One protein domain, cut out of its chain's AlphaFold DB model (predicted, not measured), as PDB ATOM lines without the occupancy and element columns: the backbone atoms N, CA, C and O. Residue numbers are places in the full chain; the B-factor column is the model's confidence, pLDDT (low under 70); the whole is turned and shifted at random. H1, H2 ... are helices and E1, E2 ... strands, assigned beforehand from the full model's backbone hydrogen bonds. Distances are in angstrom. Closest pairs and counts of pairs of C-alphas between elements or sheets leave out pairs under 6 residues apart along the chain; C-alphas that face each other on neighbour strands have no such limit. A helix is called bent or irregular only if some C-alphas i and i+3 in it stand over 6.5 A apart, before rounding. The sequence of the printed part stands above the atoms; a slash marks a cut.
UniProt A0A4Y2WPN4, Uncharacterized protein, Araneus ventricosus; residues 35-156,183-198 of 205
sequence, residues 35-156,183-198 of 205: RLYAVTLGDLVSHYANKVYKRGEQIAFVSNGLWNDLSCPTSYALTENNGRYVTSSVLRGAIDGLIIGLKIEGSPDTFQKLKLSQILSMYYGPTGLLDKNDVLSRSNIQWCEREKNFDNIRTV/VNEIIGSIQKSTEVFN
ATOM      1  N   ARG A  35      29.029  42.262  16.395       92.00
ATOM      2  CA  ARG A  35      30.240  42.008  15.610       92.00
ATOM      3  C   ARG A  35      31.484  42.608  16.243       92.00
ATOM      4  O   ARG A  35      32.516  41.956  16.194       92.00
ATOM      5  N   LEU A  36      31.399  43.806  16.828       93.25
ATOM      6  CA  LEU A  36      32.562  44.469  17.411       93.25
ATOM      7  C   LEU A  36      33.163  43.623  18.537       93.25
ATOM      8  O   LEU A  36      34.363  43.363  18.533       93.25
ATOM      9  N   TYR A  37      32.328  43.133  19.452       95.12
ATOM     10  CA  TYR A  37      32.773  42.257  20.537       95.12
ATOM     11  C   TYR A  37      33.274  40.920  19.994       95.12
ATOM     12  O   TYR A  37      34.326  40.456  20.421       95.12
ATOM     13  N   ALA A  38      32.567  40.336  19.022       94.12
ATOM     14  CA  ALA A  38      32.939  39.064  18.406       94.12
ATOM     15  C   ALA A  38      34.347  39.090  17.788       94.12
ATOM     16  O   ALA A  38      35.159  38.219  18.086       94.12
ATOM     17  N   VAL A  39      34.656  40.101  16.965       91.88
ATOM     18  CA  VAL A  39      35.923  40.174  16.209       91.88
ATOM     19  C   VAL A  39      37.098  40.741  17.005       91.88
ATOM     20  O   VAL A  39      38.205  40.816  16.482       91.88
ATOM     21  N   THR A  40      36.864  41.178  18.242       94.44
ATOM     22  CA  THR A  40      37.911  41.709  19.122       94.44
ATOM     23  C   THR A  40      38.246  40.696  20.206       94.44
ATOM     24  O   THR A  40      39.194  39.929  20.070       94.44
ATOM     25  N   LEU A  41      37.464  40.664  21.282       94.25
ATOM     26  CA  LEU A  41      37.724  39.814  22.442       94.25
ATOM     27  C   LEU A  41      36.958  38.485  22.382       94.25
ATOM     28  O   LEU A  41      37.423  37.477  22.914       94.25
ATOM     29  N   GLY A  42      35.798  38.487  21.723       94.94
ATOM     30  CA  GLY A  42      34.866  37.367  21.665       94.94
ATOM     31  C   GLY A  42      35.482  36.103  21.086       94.94
ATOM     32  O   GLY A  42      35.353  35.053  21.708       94.94
ATOM     33  N   ASP A  43      36.184  36.200  19.956       93.12
ATOM     34  CA  ASP A  43      36.867  35.070  19.317       93.12
ATOM     35  C   ASP A  43      37.894  34.398  20.238       93.12
ATOM     36  O   ASP A  43      37.808  33.198  20.513       93.12
ATOM     37  N   LEU A  44      38.803  35.189  20.814       93.88
ATOM     38  CA  LEU A  44      39.859  34.692  21.699       93.88
ATOM     39  C   LEU A  44      39.285  33.968  22.922       93.88
ATOM     40  O   LEU A  44      39.683  32.838  23.221       93.88
ATOM     41  N   VAL A  45      38.339  34.614  23.609       93.94
ATOM     42  CA  VAL A  45      37.714  34.075  24.824       93.94
ATOM     43  C   VAL A  45      36.872  32.848  24.497       93.94
ATOM     44  O   VAL A  45      36.979  31.840  25.189       93.94
ATOM     45  N   SER A  46      36.087  32.886  23.419       92.81
ATOM     46  CA  SER A  46      35.175  31.788  23.080       92.81
ATOM     47  C   SER A  46      35.907  30.540  22.620       92.81
ATOM     48  O   SER A  46      35.529  29.426  22.992       92.81
ATOM     49  N   HIS A  47      36.980  30.704  21.845       90.19
ATOM     50  CA  HIS A  47      37.791  29.572  21.425       90.19
ATOM     51  C   HIS A  47      38.504  28.929  22.633       90.19
ATOM     52  O   HIS A  47      38.523  27.698  22.719       90.19
ATOM     53  N   TYR A  48      38.983  29.718  23.609       89.69
ATOM     54  CA  TYR A  48      39.574  29.175  24.840       89.69
ATOM     55  C   TYR A  48      38.535  28.470  25.709       89.69
ATOM     56  O   TYR A  48      38.717  27.298  26.034       89.69
ATOM     57  N   ALA A  49      37.427  29.149  26.020       89.00
ATOM     58  CA  ALA A  49      36.344  28.601  26.831       89.00
ATOM     59  C   ALA A  49      35.843  27.272  26.247       89.00
ATOM     60  O   ALA A  49      35.662  26.296  26.965       89.00
ATOM     61  N   ASN A  50      35.715  27.178  24.918       86.75
ATOM     62  CA  ASN A  50      35.320  25.936  24.259       86.75
ATOM     63  C   ASN A  50      36.390  24.832  24.361       86.75
ATOM     64  O   ASN A  50      36.036  23.653  24.381       86.75
ATOM     65  N   LYS A  51      37.688  25.165  24.405       83.31
ATOM     66  CA  LYS A  51      38.743  24.166  24.649       83.31
ATOM     67  C   LYS A  51      38.677  23.616  26.069       83.31
ATOM     68  O   LYS A  51      38.689  22.393  26.211       83.31
ATOM     69  N   VAL A  52      38.566  24.491  27.071       80.25
ATOM     70  CA  VAL A  52      38.388  24.089  28.476       80.25
ATOM     71  C   VAL A  52      37.148  23.206  28.592       80.25
ATOM     72  O   VAL A  52      37.233  22.079  29.073       80.25
ATOM     73  N   TYR A  53      36.037  23.658  28.008       74.12
ATOM     74  CA  TYR A  53      34.772  22.935  27.971       74.12
ATOM     75  C   TYR A  53      34.874  21.539  27.330       74.12
ATOM     76  O   TYR A  53      34.420  20.560  27.914       74.12
ATOM     77  N   LYS A  54      35.471  21.411  26.133       74.00
ATOM     78  CA  LYS A  54      35.511  20.128  25.401       74.00
ATOM     79  C   LYS A  54      36.541  19.132  25.925       74.00
ATOM     80  O   LYS A  54      36.368  17.935  25.708       74.00
ATOM     81  N   ARG A  55      37.653  19.608  26.488       69.94
ATOM     82  CA  ARG A  55      38.815  18.755  26.796       69.94
ATOM     83  C   ARG A  55      39.130  18.647  28.282       69.94
ATOM     84  O   ARG A  55      39.946  17.809  28.642       69.94
ATOM     85  N   GLY A  56      38.536  19.489  29.130       68.00
ATOM     86  CA  GLY A  56      38.943  19.613  30.532       68.00
ATOM     87  C   GLY A  56      40.391  20.097  30.696       68.00
ATOM     88  O   GLY A  56      40.970  19.974  31.771       68.00
ATOM     89  N   GLU A  57      40.999  20.621  29.626       68.00
ATOM     90  CA  GLU A  57      42.367  21.133  29.621       68.00
ATOM     91  C   GLU A  57      42.360  22.566  30.160       68.00
ATOM     92  O   GLU A  57      42.101  23.517  29.420       68.00
ATOM     93  N   GLN A  58      42.657  22.731  31.449       68.94
ATOM     94  CA  GLN A  58      42.931  24.047  32.020       68.94
ATOM     95  C   GLN A  58      44.389  24.433  31.743       68.94
ATOM     96  O   GLN A  58      45.309  24.036  32.459       68.94
ATOM     97  N   ILE A  59      44.599  25.217  30.687       71.50
ATOM     98  CA  ILE A  59      45.860  25.922  30.435       71.50
ATOM     99  C   ILE A  59      45.663  27.383  30.793       71.50
ATOM    100  O   ILE A  59      44.636  27.962  30.480       71.50
ATOM    101  N   ALA A  60      46.630  28.024  31.433       76.38
ATOM    102  CA  ALA A  60      46.405  29.406  31.817       76.38
ATOM    103  C   ALA A  60      46.228  30.320  30.579       76.38
ATOM    104  O   ALA A  60      46.987  30.242  29.607       76.38
ATOM    105  N   PHE A  61      45.195  31.170  30.629       78.88
ATOM    106  CA  PHE A  61      44.689  31.911  29.468       78.88
ATOM    107  C   PHE A  61      45.725  32.871  28.863       78.88
ATOM    108  O   PHE A  61      45.912  32.889  27.647       78.88
ATOM    109  N   VAL A  62      46.434  33.629  29.703       77.56
ATOM    110  CA  VAL A  62      47.407  34.647  29.274       77.56
ATOM    111  C   VAL A  62      48.835  34.212  29.598       77.56
ATOM    112  O   VAL A  62      49.094  33.708  30.698       77.56
ATOM    113  N   SER A  63      49.761  34.411  28.656       71.44
ATOM    114  CA  SER A  63      51.206  34.266  28.869       71.44
ATOM    115  C   SER A  63      51.865  35.565  29.327       71.44
ATOM    116  O   SER A  63      51.556  36.634  28.796       71.44
ATOM    117  N   ASN A  64      52.867  35.443  30.192       67.81
ATOM    118  CA  ASN A  64      53.729  36.561  30.561       67.81
ATOM    119  C   ASN A  64      54.886  36.721  29.562       67.81
ATOM    120  O   ASN A  64      55.311  35.765  28.899       67.81
ATOM    121  N   GLY A  65      55.404  37.937  29.465       69.50
ATOM    122  CA  GLY A  65      56.494  38.284  28.571       69.50
ATOM    123  C   GLY A  65      57.041  39.681  28.833       69.50
ATOM    124  O   GLY A  65      56.602  40.413  29.717       69.50
ATOM    125  N   LEU A  66      58.061  40.047  28.070       72.62
ATOM    126  CA  LEU A  66      58.740  41.326  28.204       72.62
ATOM    127  C   LEU A  66      58.844  41.987  26.837       72.62
ATOM    128  O   LEU A  66      59.240  41.370  25.847       72.62
ATOM    129  N   TRP A  67      58.495  43.268  26.798       71.50
ATOM    130  CA  TRP A  67      58.831  44.117  25.667       71.50
ATOM    131  C   TRP A  67      60.325  44.429  25.695       71.50
ATOM    132  O   TRP A  67      60.910  44.613  26.762       71.50
ATOM    133  N   ASN A  68      60.940  44.489  24.517       71.38
ATOM    134  CA  ASN A  68      62.366  44.766  24.370       71.38
ATOM    135  C   ASN A  68      62.766  46.205  24.743       71.38
ATOM    136  O   ASN A  68      63.941  46.452  24.995       71.38
ATOM    137  N   ASP A  69      61.811  47.136  24.767       63.78
ATOM    138  CA  ASP A  69      62.018  48.535  25.131       63.78
ATOM    139  C   ASP A  69      60.755  49.105  25.804       63.78
ATOM    140  O   ASP A  69      59.632  48.730  25.461       63.78
ATOM    141  N   LEU A  70      60.931  50.002  26.781       62.78
ATOM    142  CA  LEU A  70      59.825  50.610  27.537       62.78
ATOM    143  C   LEU A  70      59.270  51.886  26.893       62.78
ATOM    144  O   LEU A  70      58.164  52.317  27.213       62.78
ATOM    145  N   SER A  71      60.062  52.511  26.029       58.78
ATOM    146  CA  SER A  71      59.801  53.788  25.368       58.78
ATOM    147  C   SER A  71      59.391  53.625  23.902       58.78
ATOM    148  O   SER A  71      58.537  54.370  23.423       58.78
ATOM    149  N   CYS A  72      59.951  52.638  23.198       62.38
ATOM    150  CA  CYS A  72      59.644  52.303  21.811       62.38
ATOM    151  C   CYS A  72      59.657  50.774  21.611       62.38
ATOM    152  O   CYS A  72      60.566  50.235  20.978       62.38
ATOM    153  N   PRO A  73      58.683  50.047  22.186       64.19
ATOM    154  CA  PRO A  73      58.617  48.595  22.069       64.19
ATOM    155  C   PRO A  73      58.461  48.169  20.602       64.19
ATOM    156  O   PRO A  73      57.509  48.568  19.932       64.19
ATOM    157  N   THR A  74      59.369  47.326  20.107       69.75
ATOM    158  CA  THR A  74      59.321  46.785  18.731       69.75
ATOM    159  C   THR A  74      59.156  45.271  18.691       69.75
ATOM    160  O   THR A  74      58.712  44.729  17.681       69.75
ATOM    161  N   SER A  75      59.521  44.568  19.764       70.62
ATOM    162  CA  SER A  75      59.370  43.119  19.881       70.62
ATOM    163  C   SER A  75      58.966  42.715  21.298       70.62
ATOM    164  O   SER A  75      59.358  43.334  22.286       70.62
ATOM    165  N   TYR A  76      58.150  41.664  21.388       71.62
ATOM    166  CA  TYR A  76      57.692  41.080  22.645       71.62
ATOM    167  C   TYR A  76      58.205  39.645  22.739       71.62
ATOM    168  O   TYR A  76      57.907  38.822  21.870       71.62
ATOM    169  N   ALA A  77      58.995  39.362  23.770       75.19
ATOM    170  CA  ALA A  77      59.550  38.042  24.030       75.19
ATOM    171  C   ALA A  77      58.762  37.358  25.149       75.19
ATOM    172  O   ALA A  77      58.549  37.936  26.215       75.19
ATOM    173  N   LEU A  78      58.346  36.116  24.916       73.44
ATOM    174  CA  LEU A  78      57.715  35.297  25.947       73.44
ATOM    175  C   LEU A  78      58.765  34.896  26.985       73.44
ATOM    176  O   LEU A  78      59.843  34.426  26.622       73.44
ATOM    177  N   THR A  79      58.458  35.078  28.268       71.44
ATOM    178  CA  THR A  79      59.354  34.678  29.367       71.44
ATOM    179  C   THR A  79      59.177  33.215  29.757       71.44
ATOM    180  O   THR A  79      60.057  32.630  30.380       71.44
ATOM    181  N   GLU A  80      58.064  32.607  29.352       67.44
ATOM    182  CA  GLU A  80      57.741  31.210  29.604       67.44
ATOM    183  C   GLU A  80      57.150  30.588  28.330       67.44
ATOM    184  O   GLU A  80      56.293  31.179  27.674       67.44
ATOM    185  N   ASN A  81      57.593  29.376  27.980       64.75
ATOM    186  CA  ASN A  81      56.994  28.565  26.914       64.75
ATOM    187  C   ASN A  81      56.148  27.437  27.526       64.75
ATOM    188  O   ASN A  81      56.380  26.252  27.301       64.75
ATOM    189  N   ASN A  82      55.212  27.811  28.395       63.59
ATOM    190  CA  ASN A  82      54.430  26.906  29.240       63.59
ATOM    191  C   ASN A  82      53.041  26.569  28.670       63.59
ATOM    192  O   ASN A  82      52.113  26.310  29.430       63.59
ATOM    193  N   GLY A  83      52.877  26.569  27.342       65.31
ATOM    194  CA  GLY A  83      51.626  26.130  26.706       65.31
ATOM    195  C   GLY A  83      50.421  27.037  26.982       65.31
ATOM    196  O   GLY A  83      49.288  26.565  27.031       65.31
ATOM    197  N   ARG A  84      50.661  28.335  27.193       74.56
ATOM    198  CA  ARG A  84      49.622  29.353  27.406       74.56
ATOM    199  C   ARG A  84      48.818  29.591  26.135       74.56
ATOM    200  O   ARG A  84      49.320  29.411  25.027       74.56
ATOM    201  N   TYR A  85      47.575  30.023  26.309       82.50
ATOM    202  CA  TYR A  85      46.636  30.094  25.198       82.50
ATOM    203  C   TYR A  85      46.797  31.346  24.318       82.50
ATOM    204  O   TYR A  85      46.809  31.234  23.092       82.50
ATOM    205  N   VAL A  86      46.935  32.530  24.924       83.56
ATOM    206  CA  VAL A  86      47.062  33.821  24.228       83.56
ATOM    207  C   VAL A  86      48.211  34.641  24.817       83.56
ATOM    208  O   VAL A  86      48.453  34.629  26.025       83.56
ATOM    209  N   THR A  87      48.916  35.387  23.962       81.69
ATOM    210  CA  THR A  87      49.952  36.331  24.399       81.69
ATOM    211  C   THR A  87      49.349  37.641  24.901       81.69
ATOM    212  O   THR A  87      48.334  38.111  24.380       81.69
ATOM    213  N   SER A  88      50.004  38.299  25.864       81.06
ATOM    214  CA  SER A  88      49.549  39.610  26.354       81.06
ATOM    215  C   SER A  88      49.477  40.666  25.247       81.06
ATOM    216  O   SER A  88      48.612  41.536  25.294       81.06
ATOM    217  N   SER A  89      50.329  40.589  24.219       81.25
ATOM    218  CA  SER A  89      50.281  41.493  23.061       81.25
ATOM    219  C   SER A  89      48.997  41.343  22.236       81.25
ATOM    220  O   SER A  89      48.365  42.347  21.909       81.25
ATOM    221  N   VAL A  90      48.574  40.105  21.948       87.50
ATOM    222  CA  VAL A  90      47.321  39.819  21.228       87.50
ATOM    223  C   VAL A  90      46.120  40.278  22.050       87.50
ATOM    224  O   VAL A  90      45.227  40.939  21.524       87.50
ATOM    225  N   LEU A  91      46.128  40.000  23.356       90.31
ATOM    226  CA  LEU A  91      45.050  40.405  24.253       90.31
ATOM    227  C   LEU A  91      44.940  41.932  24.394       90.31
ATOM    228  O   LEU A  91      43.839  42.475  24.312       90.31
ATOM    229  N   ARG A  92      46.069  42.640  24.537       89.62
ATOM    230  CA  ARG A  92      46.109  44.115  24.533       89.62
ATOM    231  C   ARG A  92      45.524  44.675  23.238       89.62
ATOM    232  O   ARG A  92      44.688  45.568  23.302       89.62
ATOM    233  N   GLY A  93      45.903  44.114  22.087       90.81
ATOM    234  CA  GLY A  93      45.366  44.516  20.785       90.81
ATOM    235  C   GLY A  93      43.855  44.292  20.660       90.81
ATOM    236  O   GLY A  93      43.152  45.164  20.156       90.81
ATOM    237  N   ALA A  94      43.340  43.169  21.168       94.38
ATOM    238  CA  ALA A  94      41.904  42.891  21.195       94.38
ATOM    239  C   ALA A  94      41.134  43.900  22.064       94.38
ATOM    240  O   ALA A  94      40.111  44.432  21.635       94.38
ATOM    241  N   ILE A  95      41.645  44.205  23.259       94.12
ATOM    242  CA  ILE A  95      41.038  45.186  24.168       94.12
ATOM    243  C   ILE A  95      41.100  46.597  23.572       94.12
ATOM    244  O   ILE A  95      40.091  47.300  23.566       94.12
ATOM    245  N   ASP A  96      42.249  46.995  23.024       93.75
ATOM    246  CA  ASP A  96      42.416  48.287  22.353       93.75
ATOM    247  C   ASP A  96      41.459  48.415  21.164       93.75
ATOM    248  O   ASP A  96      40.776  49.428  21.023       93.75
ATOM    249  N   GLY A  97      41.348  47.370  20.340       94.19
ATOM    250  CA  GLY A  97      40.413  47.320  19.219       94.19
ATOM    251  C   GLY A  97      38.957  47.477  19.657       94.19
ATOM    252  O   GLY A  97      38.205  48.209  19.011       94.19
ATOM    253  N   LEU A  98      38.569  46.856  20.776       94.94
ATOM    254  CA  LEU A  98      37.233  47.008  21.353       94.94
ATOM    255  C   LEU A  98      36.986  48.444  21.834       94.94
ATOM    256  O   LEU A  98      35.966  49.035  21.487       94.94
ATOM    257  N   ILE A  99      37.928  49.026  22.582       93.38
ATOM    258  CA  ILE A  99      37.835  50.404  23.089       93.38
ATOM    259  C   ILE A  99      37.724  51.405  21.930       93.38
ATOM    260  O   ILE A  99      36.826  52.251  21.919       93.38
ATOM    261  N   ILE A 100      38.606  51.293  20.930       93.12
ATOM    262  CA  ILE A 100      38.591  52.145  19.735       93.12
ATOM    263  C   ILE A 100      37.265  51.979  18.989       93.12
ATOM    264  O   ILE A 100      36.633  52.972  18.634       93.12
ATOM    265  N   GLY A 101      36.827  50.737  18.766       91.62
ATOM    266  CA  GLY A 101      35.582  50.442  18.063       91.62
ATOM    267  C   GLY A 101      34.363  51.052  18.750       91.62
ATOM    268  O   GLY A 101      33.575  51.718  18.085       91.62
ATOM    269  N   LEU A 102      34.256  50.928  20.076       90.38
ATOM    270  CA  LEU A 102      33.153  51.511  20.849       90.38
ATOM    271  C   LEU A 102      33.152  53.039  20.771       90.38
ATOM    272  O   LEU A 102      32.093  53.658  20.674       90.38
ATOM    273  N   LYS A 103      34.334  53.664  20.758       88.44
ATOM    274  CA  LYS A 103      34.448  55.116  20.584       88.44
ATOM    275  C   LYS A 103      34.026  55.561  19.181       88.44
ATOM    276  O   LYS A 103      33.361  56.588  19.044       88.44
ATOM    277  N   ILE A 104      34.367  54.791  18.148       88.31
ATOM    278  CA  ILE A 104      33.914  55.044  16.772       88.31
ATOM    279  C   ILE A 104      32.391  54.890  16.668       88.31
ATOM    280  O   ILE A 104      31.746  55.741  16.057       88.31
ATOM    281  N   GLU A 105      31.822  53.844  17.275       85.19
ATOM    282  CA  GLU A 105      30.372  53.599  17.306       85.19
ATOM    283  C   GLU A 105      29.606  54.706  18.040       85.19
ATOM    284  O   GLU A 105      28.522  55.088  17.603       85.19
ATOM    285  N   GLY A 106      30.170  55.251  19.123       85.00
ATOM    286  CA  GLY A 106      29.560  56.349  19.877       85.00
ATOM    287  C   GLY A 106      29.576  57.697  19.148       85.00
ATOM    288  O   GLY A 106      28.687  58.516  19.375       85.00
ATOM    289  N   SER A 107      30.549  57.918  18.254       85.44
ATOM    290  CA  SER A 107      30.757  59.217  17.591       85.44
ATOM    291  C   SER A 107      31.046  59.077  16.082       85.44
ATOM    292  O   SER A 107      32.073  59.572  15.592       85.44
ATOM    293  N   PRO A 108      30.153  58.430  15.305       83.75
ATOM    294  CA  PRO A 108      30.416  58.057  13.915       83.75
ATOM    295  C   PRO A 108      30.708  59.266  13.017       83.75
ATOM    296  O   PRO A 108      31.625  59.211  12.198       83.75
ATOM    297  N   ASP A 109      30.020  60.393  13.214       84.75
ATOM    298  CA  ASP A 109      30.208  61.616  12.413       84.75
ATOM    299  C   ASP A 109      31.609  62.235  12.547       84.75
ATOM    300  O   ASP A 109      32.079  62.959  11.653       84.75
ATOM    301  N   THR A 110      32.278  61.960  13.670       84.50
ATOM    302  CA  THR A 110      33.657  62.377  13.932       84.50
ATOM    303  C   THR A 110      34.630  61.421  13.253       84.50
ATOM    304  O   THR A 110      35.496  61.866  12.495       84.50
ATOM    305  N   PHE A 111      34.475  60.117  13.485       86.12
ATOM    306  CA  PHE A 111      35.476  59.123  13.102       86.12
ATOM    307  C   PHE A 111      35.362  58.627  11.657       86.12
ATOM    308  O   PHE A 111      36.385  58.294  11.064       86.12
ATOM    309  N   GLN A 112      34.181  58.663  11.029       86.00
ATOM    310  CA  GLN A 112      34.012  58.272   9.617       86.00
ATOM    311  C   GLN A 112      34.797  59.160   8.634       86.00
ATOM    312  O   GLN A 112      35.029  58.770   7.491       86.00
ATOM    313  N   LYS A 113      35.216  60.357   9.067       87.81
ATOM    314  CA  LYS A 113      36.022  61.301   8.273       87.81
ATOM    315  C   LYS A 113      37.529  61.055   8.399       87.81
ATOM    316  O   LYS A 113      38.305  61.690   7.686       87.81
ATOM    317  N   LEU A 114      37.944  60.173   9.306       89.38
ATOM    318  CA  LEU A 114      39.341  59.876   9.594       89.38
ATOM    319  C   LEU A 114      39.752  58.550   8.952       89.38
ATOM    320  O   LEU A 114      38.978  57.597   8.869       89.38
ATOM    321  N   LYS A 115      41.009  58.469   8.518       92.69
ATOM    322  CA  LYS A 115      41.629  57.196   8.138       92.69
ATOM    323  C   LYS A 115      41.912  56.380   9.398       92.69
ATOM    324  O   LYS A 115      42.288  56.947  10.422       92.69
ATOM    325  N   LEU A 116      41.856  55.050   9.297       91.31
ATOM    326  CA  LEU A 116      42.206  54.157  10.409       91.31
ATOM    327  C   LEU A 116      43.592  54.471  10.997       91.31
ATOM    328  O   LEU A 116      43.738  54.526  12.210       91.31
ATOM    329  N   SER A 117      44.590  54.761  10.158       93.81
ATOM    330  CA  SER A 117      45.924  55.143  10.638       93.81
ATOM    331  C   SER A 117      45.911  56.404  11.502       93.81
ATOM    332  O   SER A 117      46.639  56.461  12.482       93.81
ATOM    333  N   GLN A 118      45.056  57.385  11.195       92.56
ATOM    334  CA  GLN A 118      44.910  58.594  12.008       92.56
ATOM    335  C   GLN A 118      44.266  58.270  13.356       92.56
ATOM    336  O   GLN A 118      44.730  58.764  14.374       92.56
ATOM    337  N   ILE A 119      43.252  57.403  13.370       92.75
ATOM    338  CA  ILE A 119      42.602  56.940  14.606       92.75
ATOM    339  C   ILE A 119      43.613  56.205  15.496       92.75
ATOM    340  O   ILE A 119      43.701  56.491  16.686       92.75
ATOM    341  N   LEU A 120      44.422  55.312  14.920       93.25
ATOM    342  CA  LEU A 120      45.475  54.604  15.651       93.25
ATOM    343  C   LEU A 120      46.553  55.568  16.162       93.25
ATOM    344  O   LEU A 120      46.927  55.488  17.328       93.25
ATOM    345  N   SER A 121      47.010  56.513  15.333       90.75
ATOM    346  CA  SER A 121      47.949  57.556  15.763       90.75
ATOM    347  C   SER A 121      47.378  58.433  16.876       90.75
ATOM    348  O   SER A 121      48.128  58.861  17.744       90.75
ATOM    349  N   MET A 122      46.071  58.694  16.873       90.81
ATOM    350  CA  MET A 122      45.397  59.427  17.943       90.81
ATOM    351  C   MET A 122      45.332  58.603  19.231       90.81
ATOM    352  O   MET A 122      45.719  59.110  20.278       90.81
ATOM    353  N   TYR A 123      44.885  57.345  19.159       91.44
ATOM    354  CA  TYR A 123      44.732  56.466  20.324       91.44
ATOM    355  C   TYR A 123      46.065  56.137  21.002       91.44
ATOM    356  O   TYR A 123      46.155  56.201  22.226       91.44
ATOM    357  N   TYR A 124      47.095  55.814  20.211       89.25
ATOM    358  CA  TYR A 124      48.442  55.502  20.704       89.25
ATOM    359  C   TYR A 124      49.322  56.743  20.912       89.25
ATOM    360  O   TYR A 124      50.402  56.654  21.494       89.25
ATOM    361  N   GLY A 125      48.871  57.906  20.441       83.88
ATOM    362  CA  GLY A 125      49.568  59.176  20.573       83.88
ATOM    363  C   GLY A 125      49.097  60.011  21.767       83.88
ATOM    364  O   GLY A 125      48.112  59.688  22.430       83.88
ATOM    365  N   PRO A 126      49.765  61.148  22.020       79.50
ATOM    366  CA  PRO A 126      49.478  62.011  23.166       79.50
ATOM    367  C   PRO A 126      48.135  62.750  23.065       79.50
ATOM    368  O   PRO A 126      47.709  63.371  24.036       79.50
ATOM    369  N   THR A 127      47.466  62.719  21.909       80.88
ATOM    370  CA  THR A 127      46.189  63.416  21.697       80.88
ATOM    371  C   THR A 127      44.991  62.616  22.201       80.88
ATOM    372  O   THR A 127      44.023  63.212  22.657       80.88
ATOM    373  N   GLY A 128      45.047  61.280  22.137       85.25
ATOM    374  CA  GLY A 128      43.896  60.408  22.380       85.25
ATOM    375  C   GLY A 128      42.776  60.556  21.349       85.25
ATOM    376  O   GLY A 128      42.843  61.370  20.420       85.25
ATOM    377  N   LEU A 129      41.733  59.741  21.503       87.50
ATOM    378  CA  LEU A 129      40.531  59.787  20.669       87.50
ATOM    379  C   LEU A 129      39.621  60.946  21.092       87.50
ATOM    380  O   LEU A 129      38.717  60.778  21.908       87.50
ATOM    381  N   LEU A 130      39.875  62.124  20.519       75.06
ATOM    382  CA  LEU A 130      39.106  63.344  20.769       75.06
ATOM    383  C   LEU A 130      37.660  63.214  20.280       75.06
ATOM    384  O   LEU A 130      37.415  62.857  19.124       75.06
ATOM    385  N   ASP A 131      36.712  63.588  21.134       64.75
ATOM    386  CA  ASP A 131      35.335  63.835  20.720       64.75
ATOM    387  C   ASP A 131      35.117  65.327  20.480       64.75
ATOM    388  O   ASP A 131      35.425  66.156  21.332       64.75
ATOM    389  N   LYS A 132      34.548  65.690  19.329       57.56
ATOM    390  CA  LYS A 132      34.278  67.098  18.998       57.56
ATOM    391  C   LYS A 132      33.242  67.734  19.924       57.56
ATOM    392  O   LYS A 132      33.234  68.953  20.056       57.56
ATOM    393  N   ASN A 133      32.396  66.921  20.554       54.75
ATOM    394  CA  ASN A 133      31.384  67.389  21.498       54.75
ATOM    395  C   ASN A 133      31.907  67.477  22.938       54.75
ATOM    396  O   ASN A 133      31.189  67.956  23.811       54.75
ATOM    397  N   ASP A 134      33.147  67.042  23.183       54.09
ATOM    398  CA  ASP A 134      33.752  67.003  24.511       54.09
ATOM    399  C   ASP A 134      35.169  67.595  24.504       54.09
ATOM    400  O   ASP A 134      36.142  66.987  24.929       54.09
ATOM    401  N   VAL A 135      35.300  68.812  23.970       50.09
ATOM    402  CA  VAL A 135      36.574  69.560  23.963       50.09
ATOM    403  C   VAL A 135      36.934  70.070  25.372       50.09
ATOM    404  O   VAL A 135      38.071  70.468  25.622       50.09
ATOM    405  N   LEU A 136      35.968  70.072  26.300       48.53
ATOM    406  CA  LEU A 136      36.113  70.620  27.652       48.53
ATOM    407  C   LEU A 136      36.328  69.554  28.729       48.53
ATOM    408  O   LEU A 136      37.014  69.851  29.712       48.53
ATOM    409  N   SER A 137      35.803  68.332  28.580       46.56
ATOM    410  CA  SER A 137      36.223  67.228  29.436       46.56
ATOM    411  C   SER A 137      37.446  66.571  28.808       46.56
ATOM    412  O   SER A 137      37.503  66.249  27.629       46.56
ATOM    413  N   ARG A 138      38.492  66.404  29.612       49.72
ATOM    414  CA  ARG A 138      39.747  65.750  29.228       49.72
ATOM    415  C   ARG A 138      39.559  64.235  29.012       49.72
ATOM    416  O   ARG A 138      40.456  63.468  29.342       49.72
ATOM    417  N   SER A 139      38.404  63.784  28.515       55.12
ATOM    418  CA  SER A 139      38.038  62.380  28.283       55.12
ATOM    419  C   SER A 139      38.700  61.807  27.021       55.12
ATOM    420  O   SER A 139      38.100  61.073  26.232       55.12
ATOM    421  N   ASN A 140      39.973  62.135  26.816       76.00
ATOM    422  CA  ASN A 140      40.748  61.619  25.702       76.00
ATOM    423  C   ASN A 140      41.026  60.143  25.970       76.00
ATOM    424  O   ASN A 140      41.884  59.804  26.781       76.00
ATOM    425  N   ILE A 141      40.303  59.257  25.289       86.25
ATOM    426  CA  ILE A 141      40.543  57.820  25.408       86.25
ATOM    427  C   ILE A 141      41.912  57.511  24.791       86.25
ATOM    428  O   ILE A 141      42.133  57.748  23.597       86.25
ATOM    429  N   GLN A 142      42.820  57.000  25.620       86.75
ATOM    430  CA  GLN A 142      44.199  56.659  25.278       86.75
ATOM    431  C   GLN A 142      44.539  55.250  25.752       86.75
ATOM    432  O   GLN A 142      43.960  54.738  26.711       86.75
ATOM    433  N   TRP A 143      45.541  54.658  25.109       86.00
ATOM    434  CA  TRP A 143      46.049  53.328  25.438       86.00
ATOM    435  C   TRP A 143      46.566  53.183  26.880       86.00
ATOM    436  O   TRP A 143      46.498  52.087  27.433       86.00
ATOM    437  N   CYS A 144      47.061  54.262  27.494       83.81
ATOM    438  CA  CYS A 144      47.529  54.272  28.885       83.81
ATOM    439  C   CYS A 144      46.380  54.310  29.909       83.81
ATOM    440  O   CYS A 144      46.567  53.978  31.075       83.81
ATOM    441  N   GLU A 145      45.162  54.658  29.476       84.75
ATOM    442  CA  GLU A 145      43.943  54.566  30.287       84.75
ATOM    443  C   GLU A 145      43.144  53.283  29.975       84.75
ATOM    444  O   GLU A 145      41.951  53.206  30.280       84.75
ATOM    445  N   ARG A 146      43.757  52.275  29.332       88.81
ATOM    446  CA  ARG A 146      43.072  51.043  28.890       88.81
ATOM    447  C   ARG A 146      42.294  50.364  30.014       88.81
ATOM    448  O   ARG A 146      41.165  49.963  29.774       88.81
ATOM    449  N   GLU A 147      42.875  50.254  31.208       87.50
ATOM    450  CA  GLU A 147      42.244  49.622  32.382       87.50
ATOM    451  C   GLU A 147      40.903  50.276  32.713       87.50
ATOM    452  O   GLU A 147      39.845  49.663  32.586       87.50
ATOM    453  N   LYS A 148      40.946  51.581  32.988       86.31
ATOM    454  CA  LYS A 148      39.772  52.411  33.254       86.31
ATOM    455  C   LYS A 148      38.737  52.319  32.133       86.31
ATOM    456  O   LYS A 148      37.540  52.257  32.403       86.31
ATOM    457  N   ASN A 149      39.170  52.347  30.874       88.12
ATOM    458  CA  ASN A 149      38.248  52.285  29.743       88.12
ATOM    459  C   ASN A 149      37.611  50.902  29.595       88.12
ATOM    460  O   ASN A 149      36.420  50.840  29.315       88.12
ATOM    461  N   PHE A 150      38.365  49.822  29.810       90.06
ATOM    462  CA  PHE A 150      37.868  48.452  29.717       90.06
ATOM    463  C   PHE A 150      36.875  48.122  30.834       90.06
ATOM    464  O   PHE A 150      35.814  47.564  30.557       90.06
ATOM    465  N   ASP A 151      37.165  48.532  32.071       86.00
ATOM    466  CA  ASP A 151      36.281  48.290  33.217       86.00
ATOM    467  C   ASP A 151      34.932  49.007  33.102       86.00
ATOM    468  O   ASP A 151      33.913  48.511  33.584       86.00
ATOM    469  N   ASN A 152      34.892  50.142  32.400       83.12
ATOM    470  CA  ASN A 152      33.651  50.869  32.136       83.12
ATOM    471  C   ASN A 152      32.762  50.203  31.064       83.12
ATOM    472  O   ASN A 152      31.610  50.611  30.882       83.12
ATOM    473  N   ILE A 153      33.242  49.173  30.353       85.44
ATOM    474  CA  ILE A 153      32.457  48.484  29.320       85.44
ATOM    475  C   ILE A 153      31.525  47.459  29.981       85.44
ATOM    476  O   ILE A 153      31.813  46.265  30.076       85.44
ATOM    477  N   ARG A 154      30.343  47.927  30.391       81.19
ATOM    478  CA  ARG A 154      29.341  47.137  31.133       81.19
ATOM    479  C   ARG A 154      28.946  45.808  30.471       81.19
ATOM    480  O   ARG A 154      28.584  44.866  31.164       81.19
ATOM    481  N   THR A 155      28.990  45.727  29.143       90.50
ATOM    482  CA  THR A 155      28.396  44.628  28.363       90.50
ATOM    483  C   THR A 155      29.398  43.580  27.871       90.50
ATOM    484  O   THR A 155      28.984  42.648  27.188       90.50
ATOM    485  N   VAL A 156      30.697  43.679  28.206       92.62
ATOM    486  CA  VAL A 156      31.740  42.752  27.699       92.62
ATOM    487  C   VAL A 156      31.366  41.292  27.926       92.62
ATOM    488  O   VAL A 156      31.380  40.498  26.990       92.62
ATOM    489  N   VAL A 183      33.085  31.842  30.796       91.56
ATOM    490  CA  VAL A 183      33.305  33.151  30.157       91.56
ATOM    491  C   VAL A 183      33.544  34.221  31.222       91.56
ATOM    492  O   VAL A 183      34.460  35.036  31.095       91.56
ATOM    493  N   ASN A 184      32.757  34.216  32.296       91.88
ATOM    494  CA  ASN A 184      32.910  35.180  33.371       91.88
ATOM    495  C   ASN A 184      34.254  35.051  34.103       91.88
ATOM    496  O   ASN A 184      34.881  36.070  34.418       91.88
ATOM    497  N   GLU A 185      34.718  33.840  34.370       89.12
ATOM    498  CA  GLU A 185      35.999  33.602  35.021       89.12
ATOM    499  C   GLU A 185      37.149  34.128  34.157       89.12
ATOM    500  O   GLU A 185      37.990  34.889  34.649       89.12
ATOM    501  N   ILE A 186      37.126  33.842  32.851       90.69
ATOM    502  CA  ILE A 186      38.138  34.320  31.901       90.69
ATOM    503  C   ILE A 186      38.175  35.849  31.872       90.69
ATOM    504  O   ILE A 186      39.243  36.440  32.032       90.69
ATOM    505  N   ILE A 187      37.021  36.514  31.732       91.88
ATOM    506  CA  ILE A 187      36.970  37.985  31.751       91.88
ATOM    507  C   ILE A 187      37.447  38.536  33.101       91.88
ATOM    508  O   ILE A 187      38.175  39.526  33.136       91.88
ATOM    509  N   GLY A 188      37.103  37.883  34.215       89.50
ATOM    510  CA  GLY A 188      37.590  38.264  35.543       89.50
ATOM    511  C   GLY A 188      39.107  38.121  35.691       89.50
ATOM    512  O   GLY A 188      39.738  38.952  36.342       89.50
ATOM    513  N   SER A 189      39.699  37.102  35.067       86.81
ATOM    514  CA  SER A 189      41.149  36.909  35.006       86.81
ATOM    515  C   SER A 189      41.828  37.999  34.174       86.81
ATOM    516  O   SER A 189      42.819  38.577  34.619       86.81
ATOM    517  N   ILE A 190      41.245  38.355  33.020       89.50
ATOM    518  CA  ILE A 190      41.720  39.470  32.189       89.50
ATOM    519  C   ILE A 190      41.743  40.756  33.011       89.50
ATOM    520  O   ILE A 190      42.802  41.366  33.093       89.50
ATOM    521  N   GLN A 191      40.634  41.124  33.667       87.75
ATOM    522  CA  GLN A 191      40.509  42.351  34.479       87.75
ATOM    523  C   GLN A 191      41.557  42.461  35.595       87.75
ATOM    524  O   GLN A 191      41.980  43.553  35.944       87.75
ATOM    525  N   LYS A 192      42.022  41.331  36.133       84.06
ATOM    526  CA  LYS A 192      43.069  41.293  37.166       84.06
ATOM    527  C   LYS A 192      44.489  41.259  36.588       84.06
ATOM    528  O   LYS A 192      45.456  41.251  37.350       84.06
ATOM    529  N   SER A 193      44.637  41.194  35.263       82.88
ATOM    530  CA  SER A 193      45.931  41.048  34.604       82.88
ATOM    531  C   SER A 193      46.706  42.360  34.599       82.88
ATOM    532  O   SER A 193      46.532  43.235  33.748       82.88
ATOM    533  N   THR A 194      47.653  42.444  35.524       76.12
ATOM    534  CA  THR A 194      48.638  43.523  35.582       76.12
ATOM    535  C   THR A 194      49.449  43.623  34.298       76.12
ATOM    536  O   THR A 194      49.816  44.717  33.901       76.12
ATOM    537  N   GLU A 195      49.713  42.527  33.591       74.75
ATOM    538  CA  GLU A 195      50.478  42.586  32.346       74.75
ATOM    539  C   GLU A 195      49.662  43.089  31.150       74.75
ATOM    540  O   GLU A 195      50.225  43.549  30.159       74.75
ATOM    541  N   VAL A 196      48.337  43.058  31.217       81.38
ATOM    542  CA  VAL A 196      47.474  43.646  30.182       81.38
ATOM    543  C   VAL A 196      47.265  45.137  30.443       81.38
ATOM    544  O   VAL A 196      47.279  45.940  29.502       81.38
ATOM    545  N   PHE A 197      47.112  45.499  31.717       82.75
ATOM    546  CA  PHE A 197      46.665  46.827  32.129       82.75
ATOM    547  C   PHE A 197      47.756  47.739  32.677       82.75
ATOM    548  O   PHE A 197      47.689  48.939  32.428       82.75
ATOM    549  N   ASN A 198      48.802  47.212  33.316       69.69
ATOM    550  CA  ASN A 198      49.913  48.060  33.722       69.69
ATOM    551  C   ASN A 198      50.705  48.495  32.492       69.69
ATOM    552  O   ASN A 198      51.253  47.694  31.719       69.69
TER     553      ASN A 198
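AT A GLANCE: This is residues 35 to 156 and 183 to 198 of the 205 residues of an uncharacterized protein of Araneus ventricosus (UniProt A0A4Y2WPN4). One long helix, H2, runs through the middle, with the long kinked helix H1 crossing it on one side and H5 and H7 packed on it on another, while H6 packs on H1. H3 and H4 lie near the later part of H2, and a small hairpin, E1 and E2, lies by its first residues, with residues 69 to 74 sticking out. The 138 printed residues, mostly helix by class, hold seven named helices and two named strands in the order H1, E1, E2, H2, H3, H4, H5, H6, H7; the sheet E1 - E2 is antiparallel. The whole is compact, with a radius of gyration of the C-alphas of 16.3 A and spans of 49 by 33 by 24 A.

HOW THE PARTS SIT: Start at H1, residues 35 to 55, which has a kink of 64 degrees near residue 42 and is irregular, but only just: C-alphas 40 and 43 are 6.7 A apart. With residues 36 to 41 alone it touches H2, residues 88 to 106, at a steep tilt of 39 degrees, opposite ways; the closest C-alphas, of Thr 40 and Ala 94, are 4.7 A apart. Next come E1, residues 65 to 67, and E2, residues 76 to 78, an antiparallel hairpin with N 66 and O 77 within hydrogen-bond range at 2.9 A. H2 is the hub, touching three helices. H3, residues 108 to 111, is close to H2 but not clearly touching, the C-alphas of Ile 104 and Phe 111 coming closest at 5.7 A. H4, residues 116 to 124, is likewise close to H2 but not clearly touching, with Ile 100 and Tyr 123 closest at 7.5 A between C-alphas. H5, residues 143 to 151, is irregular, with C-alphas 144 and 147 7.9 A apart; it touches residues 95 to 99 of H2, about perpendicular at 76 degrees, closest at the C-alphas of Ile 99 and Phe 150, 6.9 A. H6, residues 183 to 191, touches residues 45 to 49 of H1, closest at the C-alphas of Ala 49 and Val 183, 6.4 A, and is apart from H2. H7, residues 194 to 197, touches residues 88 to 92 of H2, closest at the C-alphas of Arg 92 and Val 196, 5.8 A. Every O i to N i+4 pair is within hydrogen-bond range in H2, H4 and H6, against 14 of 17 in H1 and 3 of 5 in H5; H3 and H7 are too short for such a pair.

IN THESE COORDINATES: Find C-alpha 35 at (30.240, 42.008, 15.610); from there H1 runs 27.2 A to C-alpha 55. H2 begins at C-alpha 88, (49.549, 39.610, 26.354), and spans 26.9 A; H4, H5 and H6 span 12.1, 13.5 and 12.5 A. H7 ends at C-alpha 197, (46.665, 46.827, 32.129).

THE WHOLE: The C-alphas farthest apart, of Arg 55 and Leu 136, are 51.9 A apart. Residues 157 to 182 are not printed, and C-alphas 156 and 183 are 10.0 A apart across this cut. The link from H4 to H5, residues 125 to 142, is long. The mean pLDDT of the printed part is 81.4; 26 residues are under 70, among them residues 69 to 74 and 131 to 139.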